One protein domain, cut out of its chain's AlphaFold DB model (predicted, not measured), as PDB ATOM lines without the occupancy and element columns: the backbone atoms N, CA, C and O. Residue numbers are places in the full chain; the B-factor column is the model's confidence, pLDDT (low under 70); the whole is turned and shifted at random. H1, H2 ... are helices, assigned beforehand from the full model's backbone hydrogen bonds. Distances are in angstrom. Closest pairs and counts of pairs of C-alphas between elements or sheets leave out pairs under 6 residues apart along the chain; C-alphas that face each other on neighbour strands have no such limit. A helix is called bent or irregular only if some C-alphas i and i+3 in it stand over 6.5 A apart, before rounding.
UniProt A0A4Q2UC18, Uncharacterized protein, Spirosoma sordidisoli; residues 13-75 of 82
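This is residues 13 to 75 of the 82 residues of an uncharacterized protein of Spirosoma sordidisoli (UniProt A0A4Q2UC18). The longest helix, H2, and the last helix, H3, run side by side the same way with a gap between them, and H1 crosses near their beginnings, so that the three helices make a U with H1 as its base. The link after H2, residues 51 to 60, folds back to the start of H3, and residues 71 to 75 follow H3 as a short tail. The printed part has 63 residues with three named helices in the order H1, H2, H3 and no named strand, and its class is all helix. It is compact, with a radius of gyration of the C-alphas of 10.7 A, and rounded, spanning 27 by 24 by 19 A.

H2 is residues 36 to 50, Leu 36 to Arg 50, and measures 20.5 A from first to last C-alpha, from (8.942, 29.705, -19.891) to (-2.472, 15.674, -10.214). H1 is residues 17 to 27 and measures 15.5 A; its first C-alpha, that of Pro 17, is at (1.508, 36.657, -14.296). H3 is residues 61 to 70 and measures 14.1 A; its last C-alpha, that of Asp 70, is at (-9.572, 29.719, -10.445). None of the three is bent or irregular.

H2 touches H1 with residues 36 to 40 alone, and the closest C-alphas of the two, those of Arg 25 and Phe 39, are 7.0 A apart. The lines of H1 and H2 stand at 70.4 degrees, only just about perpendicular. H2 and H3 are close but not clearly touching, with 1 pair of C-alphas within 8 A, those of Met 40 and Phe 64 at 7.7 A. They run the same way at a shallow tilt of 23 degrees, and their centres are 12.3 A apart. H3 touches H1, with 8 pairs of C-alphas within 8 A; the closest are those of Pro 17 and Asp 62, 5.3 A apart. The lines of H1 and H3 stand at 76 degrees, about perpendicular. In H1, H2 and H3 every O i to N i+4 pair is within hydrogen-bond range.

The two C-alphas farthest apart, those of Ser 15 and Asn 52, are 29.2 A apart, while the first and last printed C-alphas, those of Gln 13 and Ile 75, are 8.8 A apart. The printed part has no cut. The link from H1 to H2 has 8 residues and the link from H2 to H3 has 10; both are short. The mean pLDDT of the printed part is 82.3, and residues 31 to 32, in the link from H1 to H2, are under 70 in this predicted model.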
ATOM      1  N   GLN A  13       4.118  35.675  -4.201       72.31
ATOM      2  CA  GLN A  13       4.255  37.100  -3.892       72.31
ATOM      3  C   GLN A  13       4.730  37.845  -5.136       72.31
ATOM      4  O   GLN A  13       5.835  38.381  -5.190       72.31
ATOM      5  N   ALA A  14       3.897  37.839  -6.174       72.62
ATOM      6  CA  ALA A  14       4.215  38.504  -7.424       72.62
ATOM      7  C   ALA A  14       3.032  39.313  -7.955       72.62
ATOM      8  O   ALA A  14       1.882  38.879  -7.930       72.62
ATOM      9  N   SER A  15       3.355  40.494  -8.483       71.19
ATOM     10  CA  SER A  15       2.389  41.464  -9.010       71.19
ATOM     11  C   SER A  15       2.077  41.261 -10.494       71.19
ATOM     12  O   SER A  15       1.371  42.070 -11.092       71.19
ATOM     13  N   SER A  16       2.647  40.238 -11.138       79.19
ATOM     14  CA  SER A  16       2.436  39.983 -12.566       79.19
ATOM     15  C   SER A  16       2.413  38.489 -12.895       79.19
ATOM     16  O   SER A  16       3.191  37.735 -12.305       79.19
ATOM     17  N   PRO A  17       1.608  38.058 -13.886       79.94
ATOM     18  CA  PRO A  17       1.508  36.657 -14.296       79.94
ATOM     19  C   PRO A  17       2.859  36.038 -14.653       79.94
ATOM     20  O   PRO A  17       3.172  34.926 -14.243       79.94
ATOM     21  N   THR A  18       3.708  36.784 -15.359       82.94
ATOM     22  CA  THR A  18       5.050  36.319 -15.727       82.94
ATOM     23  C   THR A  18       5.914  36.051 -14.496       82.94
ATOM     24  O   THR A  18       6.497  34.978 -14.396       82.94
ATOM     25  N   GLN A  19       5.923  36.963 -13.519       84.19
ATOM     26  CA  GLN A  19       6.658  36.793 -12.260       84.19
ATOM     27  C   GLN A  19       6.142  35.602 -11.440       84.19
ATOM     28  O   GLN A  19       6.932  34.889 -10.827       84.19
ATOM     29  N   LEU A  20       4.832  35.339 -11.465       84.31
ATOM     30  CA  LEU A  20       4.245  34.171 -10.805       84.31
ATOM     31  C   LEU A  20       4.756  32.866 -11.417       84.31
ATOM     32  O   LEU A  20       5.151  31.951 -10.693       84.31
ATOM     33  N   VAL A  21       4.807  32.793 -12.748       84.25
ATOM     34  CA  VAL A  21       5.366  31.629 -13.444       84.25
ATOM     35  C   VAL A  21       6.871  31.510 -13.214       84.25
ATOM     36  O   VAL A  21       7.372  30.401 -13.051       84.25
ATOM     37  N   GLU A  22       7.601  32.622 -13.125       84.62
ATOM     38  CA  GLU A  22       9.023  32.595 -12.779       84.62
ATOM     39  C   GLU A  22       9.276  32.107 -11.351       84.62
ATOM     40  O   GLU A  22      10.166  31.279 -11.162       84.62
ATOM     41  N   GLN A  23       8.475  32.525 -10.364       83.62
ATOM     42  CA  GLN A  23       8.556  31.979  -9.007       83.62
ATOM     43  C   GLN A  23       8.241  30.481  -8.983       83.62
ATOM     44  O   GLN A  23       8.981  29.715  -8.364       83.62
ATOM     45  N   LEU A  24       7.188  30.046  -9.684       81.81
ATOM     46  CA  LEU A  24       6.856  28.624  -9.819       81.81
ATOM     47  C   LEU A  24       8.011  27.843 -10.455       81.81
ATOM     48  O   LEU A  24       8.377  26.777  -9.965       81.81
ATOM     49  N   ARG A  25       8.641  28.395 -11.497       82.38
ATOM     50  CA  ARG A  25       9.822  27.800 -12.128       82.38
ATOM     51  C   ARG A  25      11.001  27.728 -11.160       82.38
ATOM     52  O   ARG A  25      11.659  26.697 -11.098       82.38
ATOM     53  N   SER A  26      11.262  28.774 -10.376       79.62
ATOM     54  CA  SER A  26      12.318  28.767  -9.353       79.62
ATOM     55  C   SER A  26      12.082  27.728  -8.253       79.62
ATOM     56  O   SER A  26      13.047  27.248  -7.664       79.62
ATOM     57  N   MET A  27      10.829  27.346  -7.993       76.56
ATOM     58  CA  MET A  27      10.487  26.247  -7.079       76.56
ATOM     59  C   MET A  27      10.670  24.855  -7.708       76.56
ATOM     60  O   MET A  27      10.756  23.869  -6.977       76.56
ATOM     61  N   SER A  28      10.752  24.765  -9.038       75.50
ATOM     62  CA  SER A  28      10.947  23.528  -9.798       75.50
ATOM     63  C   SER A  28      12.371  23.455 -10.367       75.50
ATOM     64  O   SER A  28      12.593  23.814 -11.526       75.50
ATOM     65  N   PRO A  29      13.353  22.944  -9.601       72.00
ATOM     66  CA  PRO A  29      14.749  22.880 -10.042       72.00
ATOM     67  C   PRO A  29      14.942  22.044 -11.315       72.00
ATOM     68  O   PRO A  29      15.841  22.327 -12.103       72.00
ATOM     69  N   GLU A  30      14.070  21.063 -11.555       73.19
ATOM     70  CA  GLU A  30      14.051  20.217 -12.757       73.19
ATOM     71  C   GLU A  30      13.790  20.988 -14.063       73.19
ATOM     72  O   GLU A  30      14.274  20.593 -15.120       73.19
ATOM     73  N   LEU A  31      13.070  22.111 -13.990       69.94
ATOM     74  CA  LEU A  31      12.694  22.940 -15.141       69.94
ATOM     75  C   LEU A  31      13.253  24.367 -15.034       69.94
ATOM     76  O   LEU A  31      12.886  25.241 -15.819       69.94
ATOM     77  N   ALA A  32      14.169  24.619 -14.096       69.56
ATOM     78  CA  ALA A  32      14.767  25.936 -13.889       69.56
ATOM     79  C   ALA A  32      15.553  26.437 -15.115       69.56
ATOM     80  O   ALA A  32      15.623  27.640 -15.360       69.56
ATOM     81  N   THR A  33      16.108  25.519 -15.911       77.12
ATOM     82  CA  THR A  33      16.830  25.813 -17.160       77.12
ATOM     83  C   THR A  33      15.929  25.812 -18.397       77.12
ATOM     84  O   THR A  33      16.379  26.189 -19.480       77.12
ATOM     85  N   ALA A  34      14.664  25.405 -18.260       77.19
ATOM     86  CA  ALA A  34      13.718  25.361 -19.362       77.19
ATOM     87  C   ALA A  34      13.166  26.758 -19.692       77.19
ATOM     88  O   ALA A  34      13.005  27.632 -18.831       77.19
ATOM     89  N   SER A  35      12.838  26.965 -20.968       83.69
ATOM     90  CA  SER A  35      12.117  28.160 -21.405       83.69
ATOM     91  C   SER A  35      10.730  28.216 -20.765       83.69
ATOM     92  O   SER A  35      10.093  27.188 -20.551       83.69
ATOM     93  N   LEU A  36      10.239  29.432 -20.523       79.94
ATOM     94  CA  LEU A  36       8.942  29.705 -19.891       79.94
ATOM     95  C   LEU A  36       7.781  28.922 -20.532       79.94
ATOM     96  O   LEU A  36       7.004  28.281 -19.830       79.94
ATOM     97  N   SER A  37       7.718  28.889 -21.865       83.69
ATOM     98  CA  SER A  37       6.693  28.142 -22.602       83.69
ATOM     99  C   SER A  37       6.773  26.629 -22.378       83.69
ATOM    100  O   SER A  37       5.744  25.971 -22.276       83.69
ATOM    101  N   LEU A  38       7.985  26.075 -22.274       85.62
ATOM    102  CA  LEU A  38       8.197  24.644 -22.050       85.62
ATOM    103  C   LEU A  38       7.873  24.267 -20.601       85.62
ATOM    104  O   LEU A  38       7.221  23.254 -20.366       85.62
ATOM    105  N   PHE A  39       8.233  25.134 -19.646       86.38
ATOM    106  CA  PHE A  39       7.811  25.008 -18.252       86.38
ATOM    107  C   PHE A  39       6.286  24.969 -18.127       86.38
ATOM    108  O   PHE A  39       5.759  24.063 -17.495       86.38
ATOM    109  N   MET A  40       5.569  25.905 -18.758       86.88
ATOM    110  CA  MET A  40       4.104  25.946 -18.709       86.88
ATOM    111  C   MET A  40       3.465  24.676 -19.285       86.88
ATOM    112  O   MET A  40       2.507  24.168 -18.712       86.88
ATOM    113  N   LEU A  41       4.008  24.146 -20.385       87.94
ATOM    114  CA  LEU A  41       3.527  22.922 -21.034       87.94
ATOM    115  C   LEU A  41       3.699  21.687 -20.139       87.94
ATOM    116  O   LEU A  41       2.743  20.944 -19.906       87.94
ATOM    117  N   GLU A  42       4.900  21.502 -19.594       87.25
ATOM    118  CA  GLU A  42       5.207  20.395 -18.682       87.25
ATOM    119  C   GLU A  42       4.428  20.527 -17.369       87.25
ATOM    120  O   GLU A  42       3.879  19.545 -16.861       87.25
ATOM    121  N   PHE A  43       4.295  21.753 -16.854       85.38
ATOM    122  CA  PHE A  43       3.478  22.033 -15.683       85.38
ATOM    123  C   PHE A  43       2.014  21.693 -15.945       85.38
ATOM    124  O   PHE A  43       1.411  21.012 -15.129       85.38
ATOM    125  N   ALA A  44       1.431  22.111 -17.072       87.12
ATOM    126  CA  ALA A  44       0.040  21.817 -17.407       87.12
ATOM    127  C   ALA A  44      -0.224  20.311 -17.516       87.12
ATOM    128  O   ALA A  44      -1.264  19.825 -17.067       87.12
ATOM    129  N   LYS A  45       0.739  19.556 -18.057       87.25
ATOM    130  CA  LYS A  45       0.680  18.094 -18.114       87.25
ATOM    131  C   LYS A  45       0.678  17.479 -16.714       87.25
ATOM    132  O   LYS A  45      -0.246  16.735 -16.389       87.25
ATOM    133  N   GLN A  46       1.638  17.849 -15.862       83.81
ATOM    134  CA  GLN A  46       1.683  17.372 -14.475       83.81
ATOM    135  C   GLN A  46       0.459  17.817 -13.667       83.81
ATOM    136  O   GLN A  46      -0.077  17.054 -12.865       83.81
ATOM    137  N   PHE A  47      -0.002  19.047 -13.877       84.31
ATOM    138  CA  PHE A  47      -1.182  19.601 -13.234       84.31
ATOM    139  C   PHE A  47      -2.409  18.768 -13.574       84.31
ATOM    140  O   PHE A  47      -3.112  18.348 -12.661       84.31
ATOM    141  N   LYS A  48      -2.622  18.444 -14.853       86.62
ATOM    142  CA  LYS A  48      -3.720  17.580 -15.303       86.62
ATOM    143  C   LYS A  48      -3.691  16.208 -14.634       86.62
ATOM    144  O   LYS A  48      -4.737  15.716 -14.214       86.62
ATOM    145  N   GLU A  49      -2.513  15.600 -14.512       85.12
ATOM    146  CA  GLU A  49      -2.356  14.307 -13.835       85.12
ATOM    147  C   GLU A  49      -2.670  14.401 -12.334       85.12
ATOM    148  O   GLU A  49      -3.360  13.539 -11.794       85.12
ATOM    149  N   ARG A  50      -2.240  15.475 -11.659       80.19
ATOM    150  CA  ARG A  50      -2.472  15.674 -10.214       80.19
ATOM    151  C   ARG A  50      -3.891  16.121  -9.865       80.19
ATOM    152  O   ARG A  50      -4.368  15.833  -8.773       80.19
ATOM    153  N   THR A  51      -4.555  16.831 -10.770       76.19
ATOM    154  CA  THR A  51      -5.927  17.340 -10.604       76.19
ATOM    155  C   THR A  51      -6.994  16.400 -11.145       76.19
ATOM    156  O   THR A  51      -8.174  16.746 -11.149       76.19
ATOM    157  N   ASN A  52      -6.600  15.208 -11.602       80.44
ATOM    158  CA  ASN A  52      -7.511  14.218 -12.161       80.44
ATOM    159  C   ASN A  52      -8.291  14.742 -13.389       80.44
ATOM    160  O   ASN A  52      -9.448  14.376 -13.601       80.44
ATOM    161  N   GLY A  53      -7.650  15.590 -14.206       80.69
ATOM    162  CA  GLY A  53      -8.173  16.027 -15.502       80.69
ATOM    163  C   GLY A  53      -8.398  17.528 -15.694       80.69
ATOM    164  O   GLY A  53      -8.857  17.890 -16.778       80.69
ATOM    165  N   LEU A  54      -8.075  18.400 -14.729       84.06
ATOM    166  CA  LEU A  54      -8.165  19.849 -14.957       84.06
ATOM    167  C   LEU A  54      -7.082  20.290 -15.947       84.06
ATOM    168  O   LEU A  54      -5.927  19.872 -15.871       84.06
ATOM    169  N   ILE A  55      -7.470  21.122 -16.908       84.50
ATOM    170  CA  ILE A  55      -6.585  21.613 -17.964       84.50
ATOM    171  C   ILE A  55      -6.396  23.104 -17.741       84.50
ATOM    172  O   ILE A  55      -7.375  23.837 -17.671       84.50
ATOM    173  N   VAL A  56      -5.142  23.537 -17.672       86.12
ATOM    174  CA  VAL A  56      -4.784  24.958 -17.645       86.12
ATOM    175  C   VAL A  56      -4.353  25.396 -19.033       86.12
ATOM    176  O   VAL A  56      -3.675  24.656 -19.753       86.12
ATOM    177  N   ARG A  57      -4.750  26.602 -19.429       88.31
ATOM    178  CA  ARG A  57      -4.377  27.163 -20.728       88.31
ATOM    179  C   ARG A  57      -2.940  27.661 -20.683       88.31
ATOM    180  O   ARG A  57      -2.593  28.466 -19.831       88.31
ATOM    181  N   THR A  58      -2.115  27.211 -21.621       88.00
ATOM    182  CA  THR A  58      -0.697  27.597 -21.715       88.00
ATOM    183  C   THR A  58      -0.401  28.526 -22.896       88.00
ATOM    184  O   THR A  58       0.764  28.725 -23.224       88.00
ATOM    185  N   ASP A  59      -1.425  29.089 -23.547       84.88
ATOM    186  CA  ASP A  59      -1.267  30.052 -24.650       84.88
ATOM    187  C   ASP A  59      -0.579  31.348 -24.202       84.88
ATOM    188  O   ASP A  59       0.282  31.882 -24.899       84.88
ATOM    189  N   THR A  60      -0.947  31.852 -23.022       85.75
ATOM    190  CA  THR A  60      -0.362  33.048 -22.410       85.75
ATOM    191  C   THR A  60      -0.136  32.814 -20.921       85.75
ATOM    192  O   THR A  60      -0.855  32.046 -20.278       85.75
ATOM    193  N   THR A  61       0.866  33.486 -20.351       86.06
ATOM    194  CA  THR A  61       1.136  33.461 -18.904       86.06
ATOM    195  C   THR A  61      -0.061  33.946 -18.091       86.06
ATOM    196  O   THR A  61      -0.307  33.430 -17.007       86.06
ATOM    197  N   ASP A  62      -0.824  34.903 -18.622       85.94
ATOM    198  CA  ASP A  62      -2.031  35.426 -17.981       85.94
ATOM    199  C   ASP A  62      -3.123  34.359 -17.843       85.94
ATOM    200  O   ASP A  62      -3.548  34.062 -16.729       85.94
ATOM    201  N   HIS A  63      -3.491  33.689 -18.944       88.38
ATOM    202  CA  HIS A  63      -4.479  32.609 -18.905       88.38
ATOM    203  C   HIS A  63      -4.042  31.460 -17.994       88.38
ATOM    204  O   HIS A  63      -4.858  30.921 -17.255       88.38
ATOM    205  N   PHE A  64      -2.755  31.114 -18.022       87.81
ATOM    206  CA  PHE A  64      -2.197  30.055 -17.192       87.81
ATOM    207  C   PHE A  64      -2.358  30.349 -15.699       87.81
ATOM    208  O   PHE A  64      -2.852  29.514 -14.947       87.81
ATOM    209  N   ILE A  65      -1.974  31.550 -15.273       87.00
ATOM    210  CA  ILE A  65      -2.103  31.981 -13.881       87.00
ATOM    211  C   ILE A  65      -3.569  32.137 -13.477       87.00
ATOM    212  O   ILE A  65      -3.930  31.719 -12.380       87.00
ATOM    213  N   ALA A  66      -4.408  32.696 -14.352       86.69
ATOM    214  CA  ALA A  66      -5.835  32.849 -14.097       86.69
ATOM    215  C   ALA A  66      -6.509  31.492 -13.850       86.69
ATOM    216  O   ALA A  66      -7.226  31.346 -12.866       86.69
ATOM    217  N   ASP A  67      -6.219  30.484 -14.678       88.06
ATOM    218  CA  ASP A  67      -6.698  29.118 -14.463       88.06
ATOM    219  C   ASP A  67      -6.169  28.542 -13.135       88.06
ATOM    220  O   ASP A  67      -6.925  27.971 -12.358       88.06
ATOM    221  N   LEU A  68      -4.885  28.722 -12.808       85.31
ATOM    222  CA  LEU A  68      -4.332  28.221 -11.542       85.31
ATOM    223  C   LEU A  68      -4.948  28.873 -10.297       85.31
ATOM    224  O   LEU A  68      -5.057  28.210  -9.261       85.31
ATOM    225  N   LEU A  69      -5.325  30.149 -10.388       84.62
ATOM    226  CA  LEU A  69      -6.056  30.871  -9.348       84.62
ATOM    227  C   LEU A  69      -7.502  30.376  -9.240       84.62
ATOM    228  O   LEU A  69      -7.965  30.113  -8.133       84.62
ATOM    229  N   ASP A  70      -8.187  30.205 -10.373       85.06
ATOM    230  CA  ASP A  70      -9.572  29.719 -10.445       85.06
ATOM    231  C   ASP A  70      -9.706  28.306  -9.858       85.06
ATOM    232  O   ASP A  70     -10.555  28.046  -9.005       85.06
ATOM    233  N   HIS A  71      -8.763  27.419 -10.195       83.06
ATOM    234  CA  HIS A  71      -8.677  26.066  -9.632       83.06
ATOM    235  C   HIS A  71      -8.175  26.043  -8.176       83.06
ATOM    236  O   HIS A  71      -8.066  24.971  -7.574       83.06
ATOM    237  N   GLY A  72      -7.840  27.200  -7.590       79.00
ATOM    238  CA  GLY A  72      -7.373  27.334  -6.208       79.00
ATOM    239  C   GLY A  72      -6.010  26.690  -5.941       79.00
ATOM    240  O   GLY A  72      -5.697  26.341  -4.798       79.00
ATOM    241  N   TRP A  73      -5.198  26.490  -6.981       80.44
ATOM    242  CA  TRP A  73      -3.893  25.838  -6.883       80.44
ATOM    243  C   TRP A  73      -2.799  26.789  -6.416       80.44
ATOM    244  O   TRP A  73      -1.921  26.413  -5.636       80.44
ATOM    245  N   ILE A  74      -2.871  28.031  -6.882       81.25
ATOM    246  CA  ILE A  74      -2.046  29.132  -6.404       81.25
ATOM    247  C   ILE A  74      -2.957  30.177  -5.782       81.25
ATOM    248  O   ILE A  74      -4.121  30.304  -6.149       81.25
ATOM    249  N   ILE A  75      -2.417  30.923  -4.836       79.19
ATOM    250  CA  ILE A  75      -3.043  32.125  -4.309       79.19
ATOM    251  C   ILE A  75      -1.997  33.223  -4.381       79.19
ATOM    252  O   ILE A  75      -0.850  33.044  -3.961       79.19
TER     253      ILE A  75